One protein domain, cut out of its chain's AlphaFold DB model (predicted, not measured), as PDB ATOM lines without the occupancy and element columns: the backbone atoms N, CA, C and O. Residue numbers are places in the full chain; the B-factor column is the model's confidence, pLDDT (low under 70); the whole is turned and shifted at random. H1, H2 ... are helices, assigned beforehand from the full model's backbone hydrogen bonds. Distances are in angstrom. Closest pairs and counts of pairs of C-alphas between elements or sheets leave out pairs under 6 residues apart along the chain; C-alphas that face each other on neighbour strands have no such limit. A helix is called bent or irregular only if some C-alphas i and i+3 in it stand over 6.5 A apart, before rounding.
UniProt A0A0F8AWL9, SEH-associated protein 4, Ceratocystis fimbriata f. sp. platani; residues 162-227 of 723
ATOM      1  N   LEU A 162     462.998 434.446 430.575       73.88
ATOM      2  CA  LEU A 162     462.032 435.539 430.409       73.88
ATOM      3  C   LEU A 162     460.667 435.023 429.959       73.88
ATOM      4  O   LEU A 162     459.664 435.296 430.604       73.88
ATOM      5  N   PHE A 163     460.637 434.203 428.908       76.50
ATOM      6  CA  PHE A 163     459.395 433.620 428.416       76.50
ATOM      7  C   PHE A 163     458.702 432.752 429.477       76.50
ATOM      8  O   PHE A 163     457.493 432.847 429.649       76.50
ATOM      9  N   ASN A 164     459.453 431.946 430.228       81.75
ATOM     10  CA  ASN A 164     458.893 431.100 431.288       81.75
ATOM     11  C   ASN A 164     458.419 431.893 432.517       81.75
ATOM     12  O   ASN A 164     457.598 431.393 433.284       81.75
ATOM     13  N   LEU A 165     458.951 433.100 432.718       81.06
ATOM     14  CA  LEU A 165     458.638 433.974 433.845       81.06
ATOM     15  C   LEU A 165     457.477 434.936 433.570       81.06
ATOM     16  O   LEU A 165     457.064 435.657 434.476       81.06
ATOM     17  N   VAL A 166     456.942 434.945 432.348       82.81
ATOM     18  CA  VAL A 166     455.783 435.755 431.974       82.81
ATOM     19  C   VAL A 166     454.529 434.891 432.006       82.81
ATOM     20  O   VAL A 166     454.490 433.819 431.389       82.81
ATOM     21  N   PRO A 167     453.459 435.336 432.682       80.62
ATOM     22  CA  PRO A 167     452.188 434.641 432.650       80.62
ATOM     23  C   PRO A 167     451.494 434.897 431.305       80.62
ATOM     24  O   PRO A 167     450.644 435.769 431.204       80.62
ATOM     25  N   TRP A 168     451.832 434.120 430.271       80.75
ATOM     26  CA  TRP A 168     451.218 434.206 428.929       80.75
ATOM     27  C   TRP A 168     449.795 433.655 428.845       80.75
ATOM     28  O   TRP A 168     449.134 433.759 427.817       80.75
ATOM     29  N   LYS A 169     449.342 432.960 429.888       77.06
ATOM     30  CA  LYS A 169     448.005 432.377 429.940       77.06
ATOM     31  C   LYS A 169     447.213 433.090 431.032       77.06
ATOM     32  O   LYS A 169     447.779 433.330 432.103       77.06
ATOM     33  N   PRO A 170     445.894 433.297 430.845       70.88
ATOM     34  CA  PRO A 170     445.025 433.693 431.949       70.88
ATOM     35  C   PRO A 170     445.136 432.667 433.096       70.88
ATOM     36  O   PRO A 170     445.697 431.598 432.863       70.88
ATOM     37  N   PRO A 171     444.629 432.925 434.319       69.19
ATOM     38  CA  PRO A 171     444.161 434.226 434.755       69.19
ATOM     39  C   PRO A 171     445.371 435.095 435.103       69.19
ATOM     40  O   PRO A 171     446.237 434.689 435.880       69.19
ATOM     41  N   HIS A 172     445.392 436.316 434.594       75.25
ATOM     42  CA  HIS A 172     446.384 437.282 435.032       75.25
ATOM     43  C   HIS A 172     445.897 437.835 436.374       75.25
ATOM     44  O   HIS A 172     444.862 438.501 436.466       75.25
ATOM     45  N   ARG A 173     446.566 437.426 437.457       67.19
ATOM     46  CA  ARG A 173     446.367 438.045 438.775       67.19
ATOM     47  C   ARG A 173     446.932 439.473 438.685       67.19
ATOM     48  O   ARG A 173     447.810 439.693 437.867       67.19
ATOM     49  N   GLY A 174     446.346 440.427 439.410       68.25
ATOM     50  CA  GLY A 174     446.781 441.832 439.357       68.25
ATOM     51  C   GLY A 174     446.017 442.759 438.404       68.25
ATOM     52  O   GLY A 174     446.073 443.969 438.580       68.25
ATOM     53  N   LEU A 175     445.192 442.243 437.478       72.69
ATOM     54  CA  LEU A 175     444.359 443.079 436.582       72.69
ATOM     55  C   LEU A 175     443.481 444.098 437.337       72.69
ATOM     56  O   LEU A 175     443.287 445.225 436.901       72.69
ATOM     57  N   ALA A 176     442.920 443.702 438.486       69.00
ATOM     58  CA  ALA A 176     442.105 444.596 439.316       69.00
ATOM     59  C   ALA A 176     442.944 445.652 440.060       69.00
ATOM     60  O   ALA A 176     442.430 446.712 440.405       69.00
ATOM     61  N   GLU A 177     444.217 445.348 440.289       74.38
ATOM     62  CA  GLU A 177     445.198 446.183 440.985       74.38
ATOM     63  C   GLU A 177     446.009 447.041 439.992       74.38
ATOM     64  O   GLU A 177     446.856 447.823 440.411       74.38
ATOM     65  N   LYS A 178     445.684 446.957 438.688       75.50
ATOM     66  CA  LYS A 178     446.367 447.625 437.568       75.50
ATOM     67  C   LYS A 178     447.851 447.261 437.461       75.50
ATOM     68  O   LYS A 178     448.673 448.102 437.101       75.50
ATOM     69  N   GLU A 179     448.187 446.010 437.771       75.50
ATOM     70  CA  GLU A 179     449.531 445.494 437.516       75.50
ATOM     71  C   GLU A 179     449.823 445.436 436.002       75.50
ATOM     72  O   GLU A 179     448.901 445.191 435.214       75.50
ATOM     73  N   PRO A 180     451.085 445.639 435.575       75.31
ATOM     74  CA  PRO A 180     451.458 445.616 434.163       75.31
ATOM     75  C   PRO A 180     451.112 444.287 433.464       75.31
ATOM     76  O   PRO A 180     451.474 443.200 433.919       75.31
ATOM     77  N   TYR A 181     450.428 444.366 432.318       83.62
ATOM     78  CA  TYR A 181     450.049 443.188 431.533       83.62
ATOM     79  C   TYR A 181     451.248 442.565 430.798       83.62
ATOM     80  O   TYR A 181     452.065 443.277 430.213       83.62
ATOM     81  N   HIS A 182     451.332 441.226 430.793       80.62
ATOM     82  CA  HIS A 182     452.450 440.460 430.212       80.62
ATOM     83  C   HIS A 182     453.836 440.918 430.697       80.62
ATOM     84  O   HIS A 182     454.785 441.048 429.915       80.62
ATOM     85  N   ASP A 183     453.951 441.148 432.003       79.75
ATOM     86  CA  ASP A 183     455.218 441.484 432.641       79.75
ATOM     87  C   ASP A 183     455.828 440.308 433.411       79.75
ATOM     88  O   ASP A 183     455.208 439.252 433.581       79.75
ATOM     89  N   ILE A 184     457.087 440.470 433.818       79.94
ATOM     90  CA  ILE A 184     457.815 439.459 434.587       79.94
ATOM     91  C   ILE A 184     457.121 439.272 435.939       79.94
ATOM     92  O   ILE A 184     456.785 440.245 436.610       79.94
ATOM     93  N   MET A 185     456.934 438.018 436.365       78.56
ATOM     94  CA  MET A 185     456.407 437.729 437.702       78.56
ATOM     95  C   MET A 185     457.214 438.444 438.794       78.56
ATOM     96  O   MET A 185     458.440 438.326 438.862       78.56
ATOM     97  N   HIS A 186     456.507 439.133 439.686       77.31
ATOM     98  CA  HIS A 186     457.104 439.716 440.878       77.31
ATOM     99  C   HIS A 186     457.404 438.620 441.906       77.31
ATOM    100  O   HIS A 186     456.549 437.792 442.230       77.31
ATOM    101  N   PHE A 187     458.636 438.618 442.410       79.44
ATOM    102  CA  PHE A 187     459.103 437.679 443.423       79.44
ATOM    103  C   PHE A 187     459.340 438.398 444.742       79.44
ATOM    104  O   PHE A 187     459.768 439.551 444.765       79.44
ATOM    105  N   GLU A 188     459.132 437.681 445.843       82.31
ATOM    106  CA  GLU A 188     459.518 438.167 447.164       82.31
ATOM    107  C   GLU A 188     461.028 438.480 447.192       82.31
ATOM    108  O   GLU A 188     461.814 437.705 446.629       82.31
ATOM    109  N   PRO A 189     461.478 439.548 447.882       81.19
ATOM    110  CA  PRO A 189     462.886 439.952 447.929       81.19
ATOM    111  C   PRO A 189     463.918 438.823 448.155       81.19
ATOM    112  O   PRO A 189     464.948 438.837 447.480       81.19
ATOM    113  N   PRO A 190     463.695 437.815 449.029       83.25
ATOM    114  CA  PRO A 190     464.645 436.708 449.198       83.25
ATOM    115  C   PRO A 190     464.703 435.727 448.014       83.25
ATOM    116  O   PRO A 190     465.689 435.009 447.866       83.25
ATOM    117  N   GLN A 191     463.663 435.657 447.179       83.56
ATOM    118  CA  GLN A 191     463.583 434.738 446.035       83.56
ATOM    119  C   GLN A 191     464.175 435.342 444.757       83.56
ATOM    120  O   GLN A 191     464.610 434.611 443.865       83.56
ATOM    121  N   VAL A 192     464.220 436.673 444.682       78.62
ATOM    122  CA  VAL A 192     464.697 437.446 443.532       78.62
ATOM    123  C   VAL A 192     466.101 437.028 443.052       78.62
ATOM    124  O   VAL A 192     466.231 436.731 441.863       78.62
ATOM    125  N   PRO A 193     467.139 436.918 443.911       80.62
ATOM    126  CA  PRO A 193     468.478 436.492 443.483       80.62
ATOM    127  C   PRO A 193     468.497 435.114 442.816       80.62
ATOM    128  O   PRO A 193     469.225 434.895 441.851       80.62
ATOM    129  N   THR A 194     467.674 434.187 443.305       83.50
ATOM    130  CA  THR A 194     467.599 432.815 442.791       83.50
ATOM    131  C   THR A 194     466.859 432.755 441.456       83.50
ATOM    132  O   THR A 194     467.291 432.050 440.545       83.50
ATOM    133  N   MET A 195     465.758 433.502 441.327       83.19
ATOM    134  CA  MET A 195     464.886 433.450 440.148       83.19
ATOM    135  C   MET A 195     465.389 434.335 439.001       83.19
ATOM    136  O   MET A 195     465.442 433.890 437.854       83.19
ATOM    137  N   LEU A 196     465.792 435.574 439.302       80.88
ATOM    138  CA  LEU A 196     466.229 436.568 438.314       80.88
ATOM    139  C   LEU A 196     467.752 436.660 438.178       80.88
ATOM    140  O   LEU A 196     468.232 437.171 437.170       80.88
ATOM    141  N   GLY A 197     468.530 436.133 439.127       81.31
ATOM    142  CA  GLY A 197     469.997 436.207 439.104       81.31
ATOM    143  C   GLY A 197     470.632 435.753 437.786       81.31
ATOM    144  O   GLY A 197     471.428 436.509 437.229       81.31
ATOM    145  N   PRO A 198     470.263 434.588 437.214       81.69
ATOM    146  CA  PRO A 198     470.803 434.152 435.926       81.69
ATOM    147  C   PRO A 198     470.510 435.113 434.770       81.69
ATOM    148  O   PRO A 198     471.321 435.213 433.858       81.69
ATOM    149  N   LEU A 199     469.365 435.802 434.794       79.75
ATOM    150  CA  LEU A 199     468.980 436.791 433.786       79.75
ATOM    151  C   LEU A 199     469.751 438.104 433.976       79.75
ATOM    152  O   LEU A 199     470.333 438.613 433.023       79.75
ATOM    153  N   LEU A 200     469.793 438.617 435.209       80.50
ATOM    154  CA  LEU A 200     470.477 439.866 435.561       80.50
ATOM    155  C   LEU A 200     471.982 439.772 435.316       80.50
ATOM    156  O   LEU A 200     472.582 440.703 434.789       80.50
ATOM    157  N   VAL A 201     472.593 438.632 435.643       81.19
ATOM    158  CA  VAL A 201     474.002 438.361 435.340       81.19
ATOM    159  C   VAL A 201     474.235 438.338 433.832       81.19
ATOM    160  O   VAL A 201     475.199 438.925 433.354       81.19
ATOM    161  N   ASP A 202     473.353 437.698 433.069       79.06
ATOM    162  CA  ASP A 202     473.478 437.634 431.613       79.06
ATOM    163  C   ASP A 202     473.362 439.005 430.943       79.06
ATOM    164  O   ASP A 202     474.077 439.277 429.977       79.06
ATOM    165  N   GLN A 203     472.463 439.851 431.447       78.69
ATOM    166  CA  GLN A 203     472.308 441.229 430.999       78.69
ATOM    167  C   GLN A 203     473.522 442.065 431.405       78.69
ATOM    168  O   GLN A 203     474.083 442.768 430.573       78.69
ATOM    169  N   ALA A 204     473.980 441.948 432.652       79.44
ATOM    170  CA  ALA A 204     475.161 442.654 433.127       79.44
ATOM    171  C   ALA A 204     476.421 442.266 432.346       79.44
ATOM    172  O   ALA A 204     477.294 443.100 432.183       79.44
ATOM    173  N   LEU A 205     476.521 441.028 431.856       78.50
ATOM    174  CA  LEU A 205     477.645 440.552 431.045       78.50
ATOM    175  C   LEU A 205     477.507 440.852 429.543       78.50
ATOM    176  O   LEU A 205     478.443 440.569 428.789       78.50
ATOM    177  N   SER A 206     476.375 441.407 429.098       76.44
ATOM    178  CA  SER A 206     476.198 441.842 427.710       76.44
ATOM    179  C   SER A 206     477.052 443.081 427.414       76.44
ATOM    180  O   SER A 206     477.193 443.962 428.255       76.44
ATOM    181  N   ASP A 207     477.681 443.115 426.236       73.62
ATOM    182  CA  ASP A 207     478.449 444.263 425.720       73.62
ATOM    183  C   ASP A 207     479.599 444.786 426.603       73.62
ATOM    184  O   ASP A 207     479.986 445.954 426.545       73.62
ATOM    185  N   ILE A 208     480.223 443.900 427.383       78.19
ATOM    186  CA  ILE A 208     481.375 444.246 428.219       78.19
ATOM    187  C   ILE A 208     482.716 444.060 427.480       78.19
ATOM    188  O   ILE A 208     482.940 443.020 426.850       78.19
ATOM    189  N   PRO A 209     483.681 444.995 427.627       73.88
ATOM    190  CA  PRO A 209     485.048 444.800 427.153       73.88
ATOM    191  C   PRO A 209     485.771 443.709 427.961       73.88
ATOM    192  O   PRO A 209     486.126 443.868 429.132       73.88
ATOM    193  N   ILE A 210     486.022 442.577 427.302       69.25
ATOM    194  CA  ILE A 210     486.706 441.413 427.894       69.25
ATOM    195  C   ILE A 210     488.237 441.504 427.727       69.25
ATOM    196  O   ILE A 210     488.990 440.894 428.490       69.25
ATOM    197  N   PHE A 211     488.705 442.289 426.756       68.81
ATOM    198  CA  PHE A 211     490.116 442.442 426.402       68.81
ATOM    199  C   PHE A 211     490.531 443.922 426.414       68.81
ATOM    200  O   PHE A 211     489.695 444.811 426.276       68.81
ATOM    201  N   GLY A 212     491.833 444.183 426.545       76.12
ATOM    202  CA  GLY A 212     492.400 445.536 426.545       76.12
ATOM    203  C   GLY A 212     492.541 446.160 427.938       76.12
ATOM    204  O   GLY A 212     492.254 445.533 428.955       76.12
ATOM    205  N   ALA A 213     493.010 447.412 427.984       74.62
ATOM    206  CA  ALA A 213     493.266 448.142 429.233       74.62
ATOM    207  C   ALA A 213     491.992 448.421 430.059       74.62
ATOM    208  O   ALA A 213     492.078 448.649 431.260       74.62
ATOM    209  N   GLN A 214     490.815 448.360 429.425       77.88
ATOM    210  CA  GLN A 214     489.495 448.536 430.045       77.88
ATOM    211  C   GLN A 214     488.834 447.201 430.444       77.88
ATOM    212  O   GLN A 214     487.616 447.129 430.572       77.88
ATOM    213  N   ARG A 215     489.615 446.123 430.607       79.88
ATOM    214  CA  ARG A 215     489.100 444.790 430.947       79.88
ATOM    215  C   ARG A 215     488.251 444.826 432.218       79.88
ATOM    216  O   ARG A 215     488.738 445.154 433.298       79.88
ATOM    217  N   ALA A 216     487.004 444.394 432.092       79.12
ATOM    218  CA  ALA A 216     486.078 444.352 433.210       79.12
ATOM    219  C   ALA A 216     486.366 443.205 434.196       79.12
ATOM    220  O   ALA A 216     486.744 442.092 433.811       79.12
ATOM    221  N   ASN A 217     486.126 443.461 435.486       82.50
ATOM    222  CA  ASN A 217     486.165 442.439 436.529       82.50
ATOM    223  C   ASN A 217     484.828 441.681 436.577       82.50
ATOM    224  O   ASN A 217     483.884 442.098 437.246       82.50
ATOM    225  N   LEU A 218     484.771 440.548 435.876       80.75
ATOM    226  CA  LEU A 218     483.554 439.743 435.733       80.75
ATOM    227  C   LEU A 218     482.959 439.310 437.085       80.75
ATOM    228  O   LEU A 218     481.748 439.379 437.259       80.75
ATOM    229  N   ALA A 219     483.788 438.921 438.059       80.75
ATOM    230  CA  ALA A 219     483.311 438.446 439.362       80.75
ATOM    231  C   ALA A 219     482.618 439.556 440.169       80.75
ATOM    232  O   ALA A 219     481.570 439.324 440.769       80.75
ATOM    233  N   ALA A 220     483.171 440.773 440.139       83.00
ATOM    234  CA  ALA A 220     482.564 441.930 440.793       83.00
ATOM    235  C   ALA A 220     481.229 442.320 440.137       83.00
ATOM    236  O   ALA A 220     480.266 442.633 440.833       83.00
ATOM    237  N   ILE A 221     481.153 442.242 438.805       81.88
ATOM    238  CA  ILE A 221     479.936 442.551 438.041       81.88
ATOM    239  C   ILE A 221     478.841 441.520 438.316       81.88
ATOM    240  O   ILE A 221     477.705 441.897 438.581       81.88
ATOM    241  N   MET A 222     479.185 440.229 438.346       81.00
ATOM    242  CA  MET A 222     478.248 439.162 438.710       81.00
ATOM    243  C   MET A 222     477.719 439.333 440.141       81.00
ATOM    244  O   MET A 222     476.515 439.236 440.363       81.00
ATOM    245  N   ALA A 223     478.596 439.632 441.106       81.69
ATOM    246  CA  ALA A 223     478.201 439.857 442.497       81.69
ATOM    247  C   ALA A 223     477.320 441.109 442.666       81.69
ATOM    248  O   ALA A 223     476.405 441.105 443.487       81.69
ATOM    249  N   GLY A 224     477.568 442.161 441.879       80.62
ATOM    250  CA  GLY A 224     476.734 443.362 441.837       80.62
ATOM    251  C   GLY A 224     475.374 443.126 441.177       80.62
ATOM    252  O   GLY A 224     474.362 443.616 441.671       80.62
ATOM    253  N   ALA A 225     475.316 442.338 440.102       77.44
ATOM    254  CA  ALA A 225     474.084 442.062 439.357       77.44
ATOM    255  C   ALA A 225     473.028 441.306 440.183       77.44
ATOM    256  O   ALA A 225     471.834 441.483 439.964       77.44
ATOM    257  N   VAL A 226     473.459 440.489 441.148       76.12
ATOM    258  CA  VAL A 226     472.582 439.661 441.999       76.12
ATOM    259  C   VAL A 226     472.095 440.412 443.253       76.12
ATOM    260  O   VAL A 226     471.261 439.902 444.001       76.12
ATOM    261  N   GLN A 227     472.571 441.641 443.492       76.06
ATOM    262  CA  GLN A 227     472.104 442.456 444.616       76.06
ATOM    263  C   GLN A 227     470.609 442.799 444.465       76.06
ATOM    264  O   GLN A 227     470.179 443.195 443.379       76.06
TER     265      GLN A 227
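This is residues 162 to 227 of the 723 residues of the protein "SEH-associated protein 4" of Ceratocystis fimbriata f. sp. platani (UniProt A0A0F8AWL9). This rod has little regular structure: H3 folds back onto H2, with a long loop at each end. Its 66 printed residues, 25 in helices H1, H2, H3, have no named strand. It is only just loose, close to extended: radius of gyration of the C-alphas 16.0 A, spans 52 by 22 by 18 A.

H2, residues 192 to 204, touches H3, residues 218 to 225, opposite ways at a steep tilt of 51 degrees, C-alphas 201 and 225 closest at 5.5 A. H1, residues 162 to 165, is close to H2 but not clearly touching, C-alphas 162 and 199 closest at 7.8 A. Every O i to N i+4 pair is within hydrogen-bond range in H3, 7 of 9 in H2.

Find C-alpha 192 at (464.697, 437.446, 443.532); H2 runs 15.6 A, irregular, with C-alphas 195 and 198 7.3 A apart. H3 ends at C-alpha 225, (474.084, 442.062, 439.357).

Both links are long, the printed part has no cut, and pLDDT is under 70 at residues 171, 173 to 174, 176 and 210 to 211.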